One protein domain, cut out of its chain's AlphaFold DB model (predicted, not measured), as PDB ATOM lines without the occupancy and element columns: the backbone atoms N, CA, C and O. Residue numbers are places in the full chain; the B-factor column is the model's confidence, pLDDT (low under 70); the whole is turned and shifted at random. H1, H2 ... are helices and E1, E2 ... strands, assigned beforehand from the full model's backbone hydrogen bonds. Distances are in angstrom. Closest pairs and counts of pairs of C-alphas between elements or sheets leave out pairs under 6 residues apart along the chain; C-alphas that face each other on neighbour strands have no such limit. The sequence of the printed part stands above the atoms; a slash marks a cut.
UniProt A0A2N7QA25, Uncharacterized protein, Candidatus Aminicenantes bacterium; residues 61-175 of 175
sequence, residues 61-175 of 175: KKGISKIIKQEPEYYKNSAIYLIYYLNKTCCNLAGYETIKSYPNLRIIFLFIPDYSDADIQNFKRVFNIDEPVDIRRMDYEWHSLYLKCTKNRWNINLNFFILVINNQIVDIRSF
ATOM      1  N   LYS A  61     200.740 313.396 167.605       90.69
ATOM      2  CA  LYS A  61     200.815 314.168 168.845       90.69
ATOM      3  C   LYS A  61     201.835 315.290 168.697       90.69
ATOM      4  O   LYS A  61     201.578 316.421 169.110       90.69
ATOM      5  N   LYS A  62     202.965 315.005 168.045       91.94
ATOM      6  CA  LYS A  62     203.980 316.015 167.731       91.94
ATOM      7  C   LYS A  62     203.454 317.085 166.771       91.94
ATOM      8  O   LYS A  62     203.728 318.265 166.981       91.94
ATOM      9  N   GLY A  63     202.705 316.688 165.743       92.81
ATOM     10  CA  GLY A  63     202.081 317.611 164.792       92.81
ATOM     11  C   GLY A  63     201.064 318.545 165.451       92.81
ATOM     12  O   GLY A  63     201.188 319.759 165.324       92.81
ATOM     13  N   ILE A  64     200.132 317.992 166.232       93.69
ATOM     14  CA  ILE A  64     199.131 318.757 166.995       93.69
ATOM     15  C   ILE A  64     199.822 319.703 167.982       93.69
ATOM     16  O   ILE A  64     199.486 320.881 168.060       93.69
ATOM     17  N   SER A  65     200.852 319.223 168.689       95.00
ATOM     18  CA  SER A  65     201.604 320.053 169.633       95.00
ATOM     19  C   SER A  65     202.274 321.249 168.954       95.00
ATOM     20  O   SER A  65     202.410 322.296 169.583       95.00
ATOM     21  N   LYS A  66     202.682 321.121 167.685       95.81
ATOM     22  CA  LYS A  66     203.250 322.238 166.926       95.81
ATOM     23  C   LYS A  66     202.213 323.339 166.695       95.81
ATOM     24  O   LYS A  66     202.553 324.492 166.932       95.81
ATOM     25  N   ILE A  67     200.988 322.981 166.300       95.25
ATOM     26  CA  ILE A  67     199.909 323.957 166.076       95.25
ATOM     27  C   ILE A  67     199.531 324.654 167.386       95.25
ATOM     28  O   ILE A  67     199.531 325.877 167.470       95.25
ATOM     29  N   ILE A  68     199.327 323.882 168.460       95.62
ATOM     30  CA  ILE A  68     198.998 324.431 169.787       95.62
ATOM     31  C   ILE A  68     200.044 325.454 170.258       95.62
ATOM     32  O   ILE A  68     199.702 326.455 170.878       95.62
ATOM     33  N   LYS A  69     201.328 325.222 169.958       95.69
ATOM     34  CA  LYS A  69     202.427 326.116 170.351       95.69
ATOM     35  C   LYS A  69     202.509 327.411 169.541       95.69
ATOM     36  O   LYS A  69     203.196 328.319 169.999       95.69
ATOM     37  N   GLN A  70     201.877 327.498 168.371       96.00
ATOM     38  CA  GLN A  70     201.820 328.748 167.606       96.00
ATOM     39  C   GLN A  70     200.890 329.761 168.288       96.00
ATOM     40  O   GLN A  70     201.213 330.943 168.331       96.00
ATOM     41  N   GLU A  71     199.787 329.289 168.881       95.44
ATOM     42  CA  GLU A  71     198.799 330.126 169.576       95.44
ATOM     43  C   GLU A  71     198.478 329.574 170.981       95.44
ATOM     44  O   GLU A  71     197.360 329.125 171.254       95.44
ATOM     45  N   PRO A  72     199.456 329.582 171.906       94.88
ATOM     46  CA  PRO A  72     199.341 328.883 173.184       94.88
ATOM     47  C   PRO A  72     198.164 329.379 174.028       94.88
ATOM     48  O   PRO A  72     197.448 328.566 174.594       94.88
ATOM     49  N   GLU A  73     197.912 330.688 174.082       95.81
ATOM     50  CA  GLU A  73     196.795 331.233 174.867       95.81
ATOM     51  C   GLU A  73     195.421 330.902 174.266       95.81
ATOM     52  O   GLU A  73     194.442 330.777 175.000       95.81
ATOM     53  N   TYR A  74     195.328 330.714 172.947       95.56
ATOM     54  CA  TYR A  74     194.068 330.342 172.304       95.56
ATOM     55  C   TYR A  74     193.689 328.884 172.605       95.56
ATOM     56  O   TYR A  74     192.528 328.600 172.912       95.56
ATOM     57  N   TYR A  75     194.668 327.974 172.590       96.25
ATOM     58  CA  TYR A  75     194.455 326.542 172.833       96.25
ATOM     59  C   TYR A  75     194.607 326.117 174.302       96.25
ATOM     60  O   TYR A  75     194.374 324.948 174.633       96.25
ATOM     61  N   LYS A  76     194.987 327.027 175.199       96.00
ATOM     62  CA  LYS A  76     195.101 326.746 176.631       96.00
ATOM     63  C   LYS A  76     193.760 326.295 177.198       96.00
ATOM     64  O   LYS A  76     192.766 326.998 177.060       96.00
ATOM     65  N   ASN A  77     193.758 325.148 177.880       96.06
ATOM     66  CA  ASN A  77     192.558 324.561 178.482       96.06
ATOM     67  C   ASN A  77     191.422 324.453 177.456       96.06
ATOM     68  O   ASN A  77     190.369 325.072 177.607       96.06
ATOM     69  N   SER A  78     191.655 323.680 176.394       96.75
ATOM     70  CA  SER A  78     190.687 323.488 175.318       96.75
ATOM     71  C   SER A  78     190.346 322.019 175.073       96.75
ATOM     72  O   SER A  78     191.167 321.115 175.232       96.75
ATOM     73  N   ALA A  79     189.099 321.799 174.678       95.81
ATOM     74  CA  ALA A  79     188.562 320.563 174.140       95.81
ATOM     75  C   ALA A  79     188.316 320.778 172.643       95.81
ATOM     76  O   ALA A  79     187.404 321.513 172.265       95.81
ATOM     77  N   ILE A  80     189.143 320.165 171.798       96.25
ATOM     78  CA  ILE A  80     189.122 320.359 170.347       96.25
ATOM     79  C   ILE A  80     188.519 319.120 169.691       96.25
ATOM     80  O   ILE A  80     189.023 318.008 169.855       96.25
ATOM     81  N   TYR A  81     187.460 319.322 168.920       94.44
ATOM     82  CA  TYR A  81     186.770 318.299 168.151       94.44
ATOM     83  C   TYR A  81     187.058 318.509 166.666       94.44
ATOM     84  O   TYR A  81     186.695 319.539 166.105       94.44
ATOM     85  N   LEU A  82     187.701 317.539 166.023       93.69
ATOM     86  CA  LEU A  82     187.912 317.519 164.576       93.69
ATOM     87  C   LEU A  82     186.785 316.706 163.933       93.69
ATOM     88  O   LEU A  82     186.696 315.500 164.168       93.69
ATOM     89  N   ILE A  83     185.931 317.362 163.146       91.00
ATOM     90  CA  ILE A  83     184.717 316.784 162.562       91.00
ATOM     91  C   ILE A  83     184.886 316.606 161.051       91.00
ATOM     92  O   ILE A  83     184.972 317.575 160.295       91.00
ATOM     93  N   TYR A  84     184.909 315.349 160.618       86.12
ATOM     94  CA  TYR A  84     184.963 314.944 159.216       86.12
ATOM     95  C   TYR A  84     183.611 314.446 158.715       86.12
ATOM     96  O   TYR A  84     183.126 314.885 157.674       86.12
ATOM     97  N   TYR A  85     182.971 313.550 159.463       73.94
ATOM     98  CA  TYR A  85     181.699 312.960 159.063       73.94
ATOM     99  C   TYR A  85     180.763 312.820 160.258       73.94
ATOM    100  O   TYR A  85     181.130 312.261 161.291       73.94
ATOM    101  N   LEU A  86     179.533 313.304 160.098       65.00
ATOM    102  CA  LEU A  86     178.480 313.175 161.093       65.00
ATOM    103  C   LEU A  86     177.459 312.142 160.628       65.00
ATOM    104  O   LEU A  86     176.588 312.434 159.811       65.00
ATOM    105  N   ASN A  87     177.517 310.944 161.206       59.53
ATOM    106  CA  ASN A  87     176.376 310.042 161.188       59.53
ATOM    107  C   ASN A  87     175.590 310.213 162.489       59.53
ATOM    108  O   ASN A  87     176.010 309.737 163.546       59.53
ATOM    109  N   LYS A  88     174.433 310.879 162.387       54.56
ATOM    110  CA  LYS A  88     173.524 311.195 163.502       54.56
ATOM    111  C   LYS A  88     173.127 309.964 164.328       54.56
ATOM    112  O   LYS A  88     172.786 310.100 165.496       54.56
ATOM    113  N   THR A  89     173.165 308.776 163.727       51.81
ATOM    114  CA  THR A  89     172.769 307.516 164.366       51.81
ATOM    115  C   THR A  89     173.913 306.726 165.003       51.81
ATOM    116  O   THR A  89     173.624 305.790 165.741       51.81
ATOM    117  N   CYS A  90     175.185 307.063 164.754       51.50
ATOM    118  CA  CYS A  90     176.293 306.174 165.138       51.50
ATOM    119  C   CYS A  90     177.273 306.737 166.176       51.50
ATOM    120  O   CYS A  90     177.873 305.932 166.885       51.50
ATOM    121  N   CYS A  91     177.434 308.059 166.313       59.66
ATOM    122  CA  CYS A  91     178.501 308.616 167.154       59.66
ATOM    123  C   CYS A  91     178.001 309.784 168.017       59.66
ATOM    124  O   CYS A  91     177.843 310.904 167.530       59.66
ATOM    125  N   ASN A  92     177.784 309.539 169.315       70.94
ATOM    126  CA  ASN A  92     177.673 310.623 170.295       70.94
ATOM    127  C   ASN A  92     179.000 311.393 170.343       70.94
ATOM    128  O   ASN A  92     180.068 310.779 170.310       70.94
ATOM    129  N   LEU A  93     178.942 312.724 170.461       83.88
ATOM    130  CA  LEU A  93     180.137 313.546 170.660       83.88
ATOM    131  C   LEU A  93     180.859 313.078 171.927       83.88
ATOM    132  O   LEU A  93     180.320 313.181 173.034       83.88
ATOM    133  N   ALA A  94     182.061 312.527 171.758       79.06
ATOM    134  CA  ALA A  94     182.772 311.847 172.829       79.06
ATOM    135  C   ALA A  94     182.981 312.767 174.040       79.06
ATOM    136  O   ALA A  94     183.766 313.707 173.993       79.06
ATOM    137  N   GLY A  95     182.272 312.475 175.134       81.25
ATOM    138  CA  GLY A  95     182.394 313.209 176.392       81.25
ATOM    139  C   GLY A  95     181.839 314.636 176.380       81.25
ATOM    140  O   GLY A  95     182.027 315.323 177.379       81.25
ATOM    141  N   TYR A  96     181.151 315.090 175.322       89.12
ATOM    142  CA  TYR A  96     180.690 316.483 175.206       89.12
ATOM    143  C   TYR A  96     179.792 316.921 176.370       89.12
ATOM    144  O   TYR A  96     180.052 317.956 176.977       89.12
ATOM    145  N   GLU A  97     178.805 316.103 176.743       87.62
ATOM    146  CA  GLU A  97     177.898 316.386 177.867       87.62
ATOM    147  C   GLU A  97     178.635 316.564 179.200       87.62
ATOM    148  O   GLU A  97     178.265 317.400 180.020       87.62
ATOM    149  N   THR A  98     179.715 315.811 179.409       88.38
ATOM    150  CA  THR A  98     180.569 315.954 180.593       88.38
ATOM    151  C   THR A  98     181.446 317.199 180.471       88.38
ATOM    152  O   THR A  98     181.564 317.983 181.408       88.38
ATOM    153  N   ILE A  99     182.035 317.408 179.294       89.19
ATOM    154  CA  ILE A  99     183.016 318.455 179.004       89.19
ATOM    155  C   ILE A  99     182.401 319.860 179.066       89.19
ATOM    156  O   ILE A  99     183.041 320.782 179.571       89.19
ATOM    157  N   LYS A 100     181.149 320.028 178.625       88.06
ATOM    158  CA  LYS A 100     180.455 321.327 178.629       88.06
ATOM    159  C   LYS A 100     180.186 321.895 180.021       88.06
ATOM    160  O   LYS A 100     179.941 323.087 180.146       88.06
ATOM    161  N   SER A 101     180.265 321.069 181.065       87.50
ATOM    162  CA  SER A 101     180.113 321.516 182.454       87.50
ATOM    163  C   SER A 101     181.379 322.133 183.066       87.50
ATOM    164  O   SER A 101     181.298 322.711 184.148       87.50
ATOM    165  N   TYR A 102     182.547 322.042 182.411       89.19
ATOM    166  CA  TYR A 102     183.792 322.589 182.958       89.19
ATOM    167  C   TYR A 102     183.920 324.093 182.657       89.19
ATOM    168  O   TYR A 102     184.136 324.467 181.504       89.19
ATOM    169  N   PRO A 103     183.893 324.973 183.676       81.19
ATOM    170  CA  PRO A 103     183.748 326.421 183.481       81.19
ATOM    171  C   PRO A 103     184.955 327.109 182.822       81.19
ATOM    172  O   PRO A 103     184.827 328.217 182.316       81.19
ATOM    173  N   ASN A 104     186.123 326.462 182.810       88.31
ATOM    174  CA  ASN A 104     187.374 327.023 182.285       88.31
ATOM    175  C   ASN A 104     187.883 326.297 181.032       88.31
ATOM    176  O   ASN A 104     189.048 326.451 180.664       88.31
ATOM    177  N   LEU A 105     187.046 325.451 180.429       92.19
ATOM    178  CA  LEU A 105     187.424 324.634 179.288       92.19
ATOM    179  C   LEU A 105     186.778 325.206 178.025       92.19
ATOM    180  O   LEU A 105     185.561 325.170 177.865       92.19
ATOM    181  N   ARG A 106     187.597 325.733 177.114       94.81
ATOM    182  CA  ARG A 106     187.115 326.213 175.816       94.81
ATOM    183  C   ARG A 106     186.790 325.019 174.927       94.81
ATOM    184  O   ARG A 106     187.655 324.183 174.686       94.81
ATOM    185  N   ILE A 107     185.579 324.958 174.393       95.56
ATOM    186  CA  ILE A 107     185.197 323.920 173.432       95.56
ATOM    187  C   ILE A 107     185.325 324.485 172.021       95.56
ATOM    188  O   ILE A 107     184.798 325.559 171.737       95.56
ATOM    189  N   ILE A 108     186.033 323.757 171.160       96.44
ATOM    190  CA  ILE A 108     186.316 324.143 169.778       96.44
ATOM    191  C   ILE A 108     185.884 323.000 168.862       96.44
ATOM    192  O   ILE A 108     186.414 321.897 168.966       96.44
ATOM    193  N   PHE A 109     184.961 323.259 167.941       95.62
ATOM    194  CA  PHE A 109     184.622 322.343 166.854       95.62
ATOM    195  C   PHE A 109     185.243 322.839 165.549       95.62
ATOM    196  O   PHE A 109     184.949 323.940 165.083       95.62
ATOM    197  N   LEU A 110     186.093 322.002 164.956       96.12
ATOM    198  CA  LEU A 110     186.768 322.242 163.687       96.12
ATOM    199  C   LEU A 110     186.223 321.282 162.630       96.12
ATOM    200  O   LEU A 110     186.469 320.079 162.687       96.12
ATOM    201  N   PHE A 111     185.497 321.818 161.659       94.38
ATOM    202  CA  PHE A 111     184.904 321.061 160.554       94.38
ATOM    203  C   PHE A 111     185.838 320.988 159.352       94.38
ATOM    204  O   PHE A 111     186.591 321.928 159.113       94.38
ATOM    205  N   ILE A 112     185.769 319.930 158.545       92.00
ATOM    206  CA  ILE A 112     186.458 319.960 157.246       92.00
ATOM    207  C   ILE A 112     185.987 321.152 156.391       92.00
ATOM    208  O   ILE A 112     184.845 321.600 156.545       92.00
ATOM    209  N   PRO A 113     186.834 321.658 155.475       92.06
ATOM    210  CA  PRO A 113     186.515 322.849 154.685       92.06
ATOM    211  C   PRO A 113     185.203 322.767 153.891       92.06
ATOM    212  O   PRO A 113     184.550 323.790 153.708       92.06
ATOM    213  N   ASP A 114     184.799 321.565 153.475       89.56
ATOM    214  CA  ASP A 114     183.646 321.346 152.593       89.56
ATOM    215  C   ASP A 114     182.278 321.456 153.294       89.56
ATOM    216  O   ASP A 114     181.247 321.444 152.625       89.56
ATOM    217  N   TYR A 115     182.227 321.567 154.628       89.88
ATOM    218  CA  TYR A 115     180.952 321.731 155.340       89.88
ATOM    219  C   TYR A 115     180.352 323.107 155.059       89.88
ATOM    220  O   TYR A 115     181.007 324.134 155.264       89.88
ATOM    221  N   SER A 116     179.085 323.154 154.652       91.62
ATOM    222  CA  SER A 116     178.365 324.412 154.445       91.62
ATOM    223  C   SER A 116     177.961 325.058 155.776       91.62
ATOM    224  O   SER A 116     177.945 324.415 156.827       91.62
ATOM    225  N   ASP A 117     177.607 326.347 155.753       92.19
ATOM    226  CA  ASP A 117     177.094 327.013 156.959       92.19
ATOM    227  C   ASP A 117     175.786 326.365 157.432       92.19
ATOM    228  O   ASP A 117     175.550 326.242 158.633       92.19
ATOM    229  N   ALA A 118     174.962 325.874 156.500       92.25
ATOM    230  CA  ALA A 118     173.744 325.139 156.820       92.25
ATOM    231  C   ALA A 118     174.039 323.826 157.565       92.25
ATOM    232  O   ALA A 118     173.329 323.496 158.517       92.25
ATOM    233  N   ASP A 119     175.101 323.106 157.194       89.31
ATOM    234  CA  ASP A 119     175.526 321.885 157.893       89.31
ATOM    235  C   ASP A 119     175.965 322.190 159.327       89.31
ATOM    236  O   ASP A 119     175.564 321.496 160.263       89.31
ATOM    237  N   ILE A 120     176.720 323.275 159.516       90.44
ATOM    238  CA  ILE A 120     177.159 323.738 160.839       90.44
ATOM    239  C   ILE A 120     175.957 324.141 161.707       90.44
ATOM    240  O   ILE A 120     175.887 323.772 162.880       90.44
ATOM    241  N   GLN A 121     174.977 324.857 161.149       90.38
ATOM    242  CA  GLN A 121     173.762 325.228 161.886       90.38
ATOM    243  C   GLN A 121     172.906 324.006 162.233       90.38
ATOM    244  O   GLN A 121     172.379 323.894 163.343       90.38
ATOM    245  N   ASN A 122     172.806 323.043 161.316       89.12
ATOM    246  CA  ASN A 122     172.139 321.777 161.585       89.12
ATOM    247  C   ASN A 122     172.834 320.999 162.703       89.12
ATOM    248  O   ASN A 122     172.148 320.476 163.580       89.12
ATOM    249  N   PHE A 123     174.166 320.964 162.711       88.81
ATOM    250  CA  PHE A 123     174.949 320.362 163.783       88.81
ATOM    251  C   PHE A 123     174.652 321.010 165.139       88.81
ATOM    252  O   PHE A 123     174.287 320.299 166.075       88.81
ATOM    253  N   LYS A 124     174.715 322.348 165.226       89.81
ATOM    254  CA  LYS A 124     174.390 323.096 166.454       89.81
ATOM    255  C   LYS A 124     173.021 322.706 167.006       89.81
ATOM    256  O   LYS A 124     172.899 322.366 168.179       89.81
ATOM    257  N   ARG A 125     172.006 322.693 166.137       88.62
ATOM    258  CA  ARG A 125     170.627 322.339 166.496       88.62
ATOM    259  C   ARG A 125     170.492 320.888 166.951       88.62
ATOM    260  O   ARG A 125     169.778 320.612 167.906       88.62
ATOM    261  N   VAL A 126     171.135 319.951 166.254       86.12
ATOM    262  CA  VAL A 126     171.022 318.515 166.547       86.12
ATOM    263  C   VAL A 126     171.650 318.154 167.889       86.12
ATOM    264  O   VAL A 126     171.095 317.321 168.598       86.12
ATOM    265  N   PHE A 127     172.783 318.767 168.224       86.19
ATOM    266  CA  PHE A 127     173.525 318.467 169.449       86.19
ATOM    267  C   PHE A 127     173.265 319.465 170.582       86.19
ATOM    268  O   PHE A 127     173.939 319.393 171.603       86.19
ATOM    269  N   ASN A 128     172.295 320.372 170.406       87.56
ATOM    270  CA  ASN A 128     171.961 321.435 171.355       87.56
ATOM    271  C   ASN A 128     173.216 322.154 171.882       87.56
ATOM    272  O   ASN A 128     173.490 322.182 173.083       87.56
ATOM    273  N   ILE A 129     174.030 322.642 170.945       88.56
ATOM    274  CA  ILE A 129     175.283 323.324 171.262       88.56
ATOM    275  C   ILE A 129     174.977 324.787 171.534       88.56
ATOM    276  O   ILE A 129     174.774 325.570 170.604       88.56
ATOM    277  N   ASP A 130     174.977 325.124 172.818       80.88
ATOM    278  CA  ASP A 130     174.789 326.482 173.311       80.88
ATOM    279  C   ASP A 130     176.130 327.240 173.334       80.88
ATOM    280  O   ASP A 130     177.199 326.649 173.515       80.88
ATOM    281  N   GLU A 131     176.098 328.557 173.126       75.50
ATOM    282  CA  GLU A 131     177.284 329.412 173.267       75.50
ATOM    283  C   GLU A 131     177.735 329.470 174.744       75.50
ATOM    284  O   GLU A 131     176.881 329.407 175.631       75.50
ATOM    285  N   PRO A 132     179.048 329.572 175.057       79.06
ATOM    286  CA  PRO A 132     180.154 330.042 174.213       79.06
ATOM    287  C   PRO A 132     181.061 328.911 173.689       79.06
ATOM    288  O   PRO A 132     182.116 328.610 174.251       79.06
ATOM    289  N   VAL A 133     180.677 328.306 172.567       91.94
ATOM    290  CA  VAL A 133     181.464 327.284 171.867       91.94
ATOM    291  C   VAL A 133     182.019 327.875 170.576       91.94
ATOM    292  O   VAL A 133     181.277 328.469 169.794       91.94
ATOM    293  N   ASP A 134     183.315 327.685 170.330       94.81
ATOM    294  CA  ASP A 134     183.938 328.081 169.068       94.81
ATOM    295  C   ASP A 134     183.630 327.027 168.002       94.81
ATOM    296  O   ASP A 134     183.905 325.839 168.184       94.81
ATOM    297  N   ILE A 135     183.025 327.453 166.894       94.62
ATOM    298  CA  ILE A 135     182.703 326.574 165.777       94.62
ATOM    299  C   ILE A 135     183.184 327.212 164.486       94.62
ATOM    300  O   ILE A 135     182.677 328.255 164.069       94.62
ATOM    301  N   ARG A 136     184.121 326.541 163.817       94.56
ATOM    302  CA  ARG A 136     184.686 327.004 162.551       94.56
ATOM    303  C   ARG A 136     185.135 325.850 161.667       94.56
ATOM    304  O   ARG A 136     185.174 324.689 162.070       94.56
ATOM    305  N   ARG A 137     185.507 326.183 160.435       95.81
ATOM    306  CA  ARG A 137     186.183 325.252 159.527       95.81
ATOM    307  C   ARG A 137     187.667 325.165 159.881       95.81
ATOM    308  O   ARG A 137     188.262 326.134 160.360       95.81
ATOM    309  N   MET A 138     188.255 324.002 159.636       95.81
ATOM    310  CA  MET A 138     189.693 323.791 159.672       95.81
ATOM    311  C   MET A 138     190.339 324.705 158.640       95.81
ATOM    312  O   MET A 138     189.977 324.698 157.463       95.81
ATOM    313  N   ASP A 139     191.327 325.466 159.087       95.19
ATOM    314  CA  ASP A 139     192.284 326.085 158.186       95.19
ATOM    315  C   ASP A 139     193.189 325.018 157.545       95.19
ATOM    316  O   ASP A 139     193.121 323.816 157.831       95.19
ATOM    317  N   TYR A 140     194.051 325.473 156.639       94.62
ATOM    318  CA  TYR A 140     194.964 324.604 155.911       94.62
ATOM    319  C   TYR A 140     195.881 323.784 156.834       94.62
ATOM    320  O   TYR A 140     196.157 322.618 156.537       94.62
ATOM    321  N   GLU A 141     196.348 324.354 157.952       94.25
ATOM    322  CA  GLU A 141     197.269 323.660 158.853       94.25
ATOM    323  C   GLU A 141     196.567 322.520 159.589       94.25
ATOM    324  O   GLU A 141     197.048 321.379 159.550       94.25
ATOM    325  N   TRP A 142     195.400 322.795 160.179       94.62
ATOM    326  CA  TRP A 142     194.579 321.775 160.829       94.62
ATOM    327  C   TRP A 142     194.137 320.687 159.855       94.62
ATOM    328  O   TRP A 142     194.266 319.503 160.169       94.62
ATOM    329  N   HIS A 143     193.687 321.060 158.656       92.88
ATOM    330  CA  HIS A 143     193.241 320.090 157.659       92.88
ATOM    331  C   HIS A 143     194.399 319.207 157.162       92.88
ATOM    332  O   HIS A 143     194.278 317.983 157.111       92.88
ATOM    333  N   SER A 144     195.568 319.792 156.871       90.69
ATOM    334  CA  SER A 144     196.762 319.032 156.468       90.69
ATOM    335  C   SER A 144     197.218 318.062 157.559       90.69
ATOM    336  O   SER A 144     197.596 316.922 157.272       90.69
ATOM    337  N   LEU A 145     197.192 318.507 158.816       90.75
ATOM    338  CA  LEU A 145     197.540 317.686 159.967       90.75
ATOM    339  C   LEU A 145     196.554 316.530 160.150       90.75
ATOM    340  O   LEU A 145     196.982 315.387 160.317       90.75
ATOM    341  N   TYR A 146     195.257 316.820 160.064       89.62
ATOM    342  CA  TYR A 146     194.189 315.831 160.130       89.62
ATOM    343  C   TYR A 146     194.389 314.725 159.085       89.62
ATOM    344  O   TYR A 146     194.414 313.544 159.435       89.62
ATOM    345  N   LEU A 147     194.625 315.095 157.821       86.94
ATOM    346  CA  LEU A 147     194.849 314.137 156.735       86.94
ATOM    347  C   LEU A 147     196.088 313.271 156.971       86.94
ATOM    348  O   LEU A 147     196.077 312.081 156.682       86.94
ATOM    349  N   LYS A 148     197.169 313.838 157.522       86.12
ATOM    350  CA  LYS A 148     198.372 313.061 157.876       86.12
ATOM    351  C   LYS A 148     198.104 312.078 159.010       86.12
ATOM    352  O   LYS A 148     198.672 310.991 159.004       86.12
ATOM    353  N   CYS A 149     197.243 312.450 159.953       82.62
ATOM    354  CA  CYS A 149     196.894 311.619 161.096       82.62
ATOM    355  C   CYS A 149     195.935 310.479 160.790       82.62
ATOM    356  O   CYS A 149     195.996 309.432 161.431       82.62
ATOM    357  N   THR A 150     195.086 310.665 159.789       78.75
ATOM    358  CA  THR A 150     194.107 309.672 159.332       78.75
ATOM    359  C   THR A 150     194.615 308.794 158.201       78.75
ATOM    360  O   THR A 150     193.952 307.821 157.851       78.75
ATOM    361  N   LYS A 151     195.815 309.070 157.670       69.19
ATOM    362  CA  LYS A 151     196.483 308.288 156.620       69.19
ATOM    363  C   LYS A 151     196.946 306.916 157.135       69.19
ATOM    364  O   LYS A 151     198.133 306.601 157.153       69.19
ATOM    365  N   ASN A 152     196.018 306.087 157.596       58.78
ATOM    366  CA  ASN A 152     196.242 304.676 157.871       58.78
ATOM    367  C   ASN A 152     195.915 303.843 156.614       58.78
ATOM    368  O   ASN A 152     195.329 304.338 155.654       58.78
ATOM    369  N   ARG A 153     196.303 302.558 156.610       49.62
ATOM    370  CA  ARG A 153     196.138 301.631 155.465       49.62
ATOM    371  C   ARG A 153     194.696 301.470 154.957       49.62
ATOM    372  O   ARG A 153     194.504 300.842 153.923       49.62
ATOM    373  N   TRP A 154     193.711 301.992 155.681       54.12
ATOM    374  CA  TRP A 154     192.293 301.752 155.448       54.12
ATOM    375  C   TRP A 154     191.567 302.974 154.871       54.12
ATOM    376  O   TRP A 154     190.396 302.852 154.533       54.12
ATOM    377  N   ASN A 155     192.239 304.131 154.726       62.81
ATOM    378  CA  ASN A 155     191.632 305.382 154.240       62.81
ATOM    379  C   ASN A 155     190.367 305.802 155.026       62.81
ATOM    380  O   ASN A 155     189.504 306.505 154.501       62.81
ATOM    381  N   ILE A 156     190.238 305.367 156.286       64.56
ATOM    382  CA  ILE A 156     189.078 305.697 157.118       64.56
ATOM    383  C   ILE A 156     189.344 307.033 157.804       64.56
ATOM    384  O   ILE A 156     190.231 307.151 158.650       64.56
ATOM    385  N   ASN A 157     188.537 308.025 157.448       69.31
ATOM    386  CA  ASN A 157     188.526 309.334 158.077       69.31
ATOM    387  C   ASN A 157     187.638 309.282 159.329       69.31
ATOM    388  O   ASN A 157     186.433 309.061 159.224       69.31
ATOM    389  N   LEU A 158     188.250 309.438 160.504       78.31
ATOM    390  CA  LEU A 158     187.584 309.389 161.811       78.31
ATOM    391  C   LEU A 158     187.466 310.794 162.397       78.31
ATOM    392  O   LEU A 158     188.341 311.628 162.170       78.31
ATOM    393  N   ASN A 159     186.440 311.040 163.211       87.06
ATOM    394  CA  ASN A 159     186.423 312.249 164.026       87.06
ATOM    395  C   ASN A 159     187.418 312.090 165.181       87.06
ATOM    396  O   ASN A 159     187.691 310.974 165.632       87.06
ATOM    397  N   PHE A 160     187.967 313.202 165.669       89.81
ATOM    398  CA  PHE A 160     188.902 313.190 166.797       89.81
ATOM    399  C   PHE A 160     188.469 314.136 167.892       89.81
ATOM    400  O   PHE A 160     188.013 315.246 167.632       89.81
ATOM    401  N   PHE A 161     188.697 313.703 169.123       92.75
ATOM    402  CA  PHE A 161     188.664 314.530 170.312       92.75
ATOM    403  C   PHE A 161     190.090 314.698 170.837       92.75
ATOM    404  O   PHE A 161     190.826 313.716 170.975       92.75
ATOM    405  N   ILE A 162     190.475 315.939 171.122       95.00
ATOM    406  CA  ILE A 162     191.778 316.312 171.667       95.00
ATOM    407  C   ILE A 162     191.540 317.154 172.920       95.00
ATOM    408  O   ILE A 162     190.892 318.198 172.856       95.00
ATOM    409  N   LEU A 163     192.108 316.728 174.049       95.69
ATOM    410  CA  LEU A 163     192.073 317.486 175.298       95.69
ATOM    411  C   LEU A 163     193.426 318.146 175.555       95.69
ATOM    412  O   LEU A 163     194.453 317.467 175.662       95.69
ATOM    413  N   VAL A 164     193.410 319.465 175.709       96.19
ATOM    414  CA  VAL A 164     194.582 320.288 176.002       96.19
ATOM    415  C   VAL A 164     194.399 320.943 177.361       96.19
ATOM    416  O   VAL A 164     193.477 321.726 177.541       96.19
ATOM    417  N   ILE A 165     195.301 320.680 178.306       95.81
ATOM    418  CA  ILE A 165     195.323 321.323 179.628       95.81
ATOM    419  C   ILE A 165     196.695 321.951 179.817       95.81
ATOM    420  O   ILE A 165     197.710 321.291 179.601       95.81
ATOM    421  N   ASN A 166     196.742 323.233 180.186       93.75
ATOM    422  CA  ASN A 166     197.993 323.981 180.357       93.75
ATOM    423  C   ASN A 166     198.964 323.810 179.165       93.75
ATOM    424  O   ASN A 166     200.157 323.567 179.346       93.75
ATOM    425  N   ASN A 167     198.440 323.902 177.936       92.25
ATOM    426  CA  ASN A 167     199.173 323.751 176.666       92.25
ATOM    427  C   ASN A 167     199.798 322.367 176.429       92.25
ATOM    428  O   ASN A 167     200.613 322.190 175.518       92.25
ATOM    429  N   GLN A 168     199.406 321.367 177.217       94.31
ATOM    430  CA  GLN A 168     199.804 319.980 177.041       94.31
ATOM    431  C   GLN A 168     198.629 319.150 176.548       94.31
ATOM    432  O   GLN A 168     197.518 319.246 177.064       94.31
ATOM    433  N   ILE A 169     198.895 318.302 175.558       95.38
ATOM    434  CA  ILE A 169     197.925 317.322 175.078       95.38
ATOM    435  C   ILE A 169     197.826 316.206 176.120       95.38
ATOM    436  O   ILE A 169     198.742 315.379 176.236       95.38
ATOM    437  N   VAL A 170     196.715 316.202 176.852       95.06
ATOM    438  CA  VAL A 170     196.379 315.195 177.863       95.06
ATOM    439  C   VAL A 170     195.815 313.948 177.197       95.06
ATOM    440  O   VAL A 170     196.158 312.839 177.596       95.06
ATOM    441  N   ASP A 171     195.000 314.127 176.158       92.94
ATOM    442  CA  ASP A 171     194.303 313.022 175.511       92.94
ATOM    443  C   ASP A 171     194.051 313.279 174.019       92.94
ATOM    444  O   ASP A 171     193.857 314.422 173.599       92.94
ATOM    445  N   ILE A 172     194.072 312.201 173.234       90.81
ATOM    446  CA  ILE A 172     193.669 312.156 171.825       90.81
ATOM    447  C   ILE A 172     192.937 310.832 171.614       90.81
ATOM    448  O   ILE A 172     193.538 309.767 171.764       90.81
ATOM    449  N   ARG A 173     191.674 310.885 171.193       87.62
ATOM    450  CA  ARG A 173     190.890 309.685 170.868       87.62
ATOM    451  C   ARG A 173     190.028 309.902 169.631       87.62
ATOM    452  O   ARG A 173     189.547 311.008 169.398       87.62
ATOM    453  N   SER A 174     189.832 308.846 168.851       85.00
ATOM    454  CA  SER A 174     188.862 308.832 167.754       85.00
ATOM    455  C   SER A 174     187.453 308.525 168.266       85.00
ATOM    456  O   SER A 174     187.323 307.810 169.264       85.00
ATOM    457  N   PHE A 175     186.422 309.012 167.575       78.94
ATOM    458  CA  PHE A 175     185.016 308.689 167.846       78.94
ATOM    459  C   PHE A 175     184.150 308.708 166.583       78.94
ATOM    460  O   PHE A 175     184.579 309.298 165.563       78.94
TER     461      PHE A 175
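AT A GLANCE: This is residues 61 to 175 of the 175 residues of an uncharacterized protein of Candidatus Aminicenantes bacterium (UniProt A0A2N7QA25). A twisted wall of five strands has two helices, H1 and H5, side by side over one of its faces, while H2, H3 and H4 only graze it: H4 by E3 and E2, and the short H2 near where E1 begins. The printed part has 115 residues with five named helices and five named strands, in the chain order H1 H2 E1 H3 E2 H4 E3 H5 E4 E5. The sheet is mixed, in the order E3 E2 E1 E4 E5, and the class is mixed, helices and strands. The whole is compact, with a radius of gyration of the C-alphas of 13.6 A and spans of 39 by 32 by 22 A.

HOW THE PARTS SIT: E1, residues 78 to 83, is an inner strand, parallel to E2, residues 106 to 111, at 16 degrees, with N 81 and O 108 2.8 A apart. E3, residues 134 to 137, is an edge strand, parallel to E2 at 20 degrees, with N 109 and O 134 2.8 A apart. On the other side of E1, E4, residues 160 to 165, is antiparallel to it at 168 degrees, with N 80 and O 162 2.8 A apart. E4 forms a hairpin with the edge strand E5, residues 168 to 174, antiparallel at 164 degrees, with N 163 and O 171 2.9 A apart. H1, residues 61 to 70, and H5, residues 140 to 150, make two layers with the sheet, helices on one face of it. They touch, the closest C-alphas being those of Gly 63 and Leu 145, 6.6 A apart, at a shallow tilt of 12 degrees, opposite ways. H1 has a height over the sheet of 9.4 A and H5 of 9.7 A. H2, residues 72 to 75, H3, residues 96 to 99, and H4, residues 117 to 126, only graze the sheet. E1, H3, E2 and E2, H4, E3 are strand-helix-strand units, two parallel neighbour strands with a helix between, each with a right-handed crossover. Every O i to N i+4 pair is within hydrogen-bond range in H1, H4 and H5; H2 and H3 are too short for such a pair.

IN THESE COORDINATES: H1 begins at C-alpha 61, (200.815, 314.168, 168.845), and is 14.7 A long. H4 is 14.2 A and H5 15.3 A long. E1 measures 15.6 A, E2 16.3 A, E4 16.5 A and E5 18.2 A, ending at C-alpha 174, (188.862, 308.832, 167.754).

THE WHOLE: The C-alphas farthest apart are those of Pro 103 and Arg 153, 39.4 A. The printed part has no cut and ends at residue 175, the chain's last. The link from E1 to H3, 12 residues, is long. The pLDDT is under 70 in residues 86 to 91 and 151 to 157.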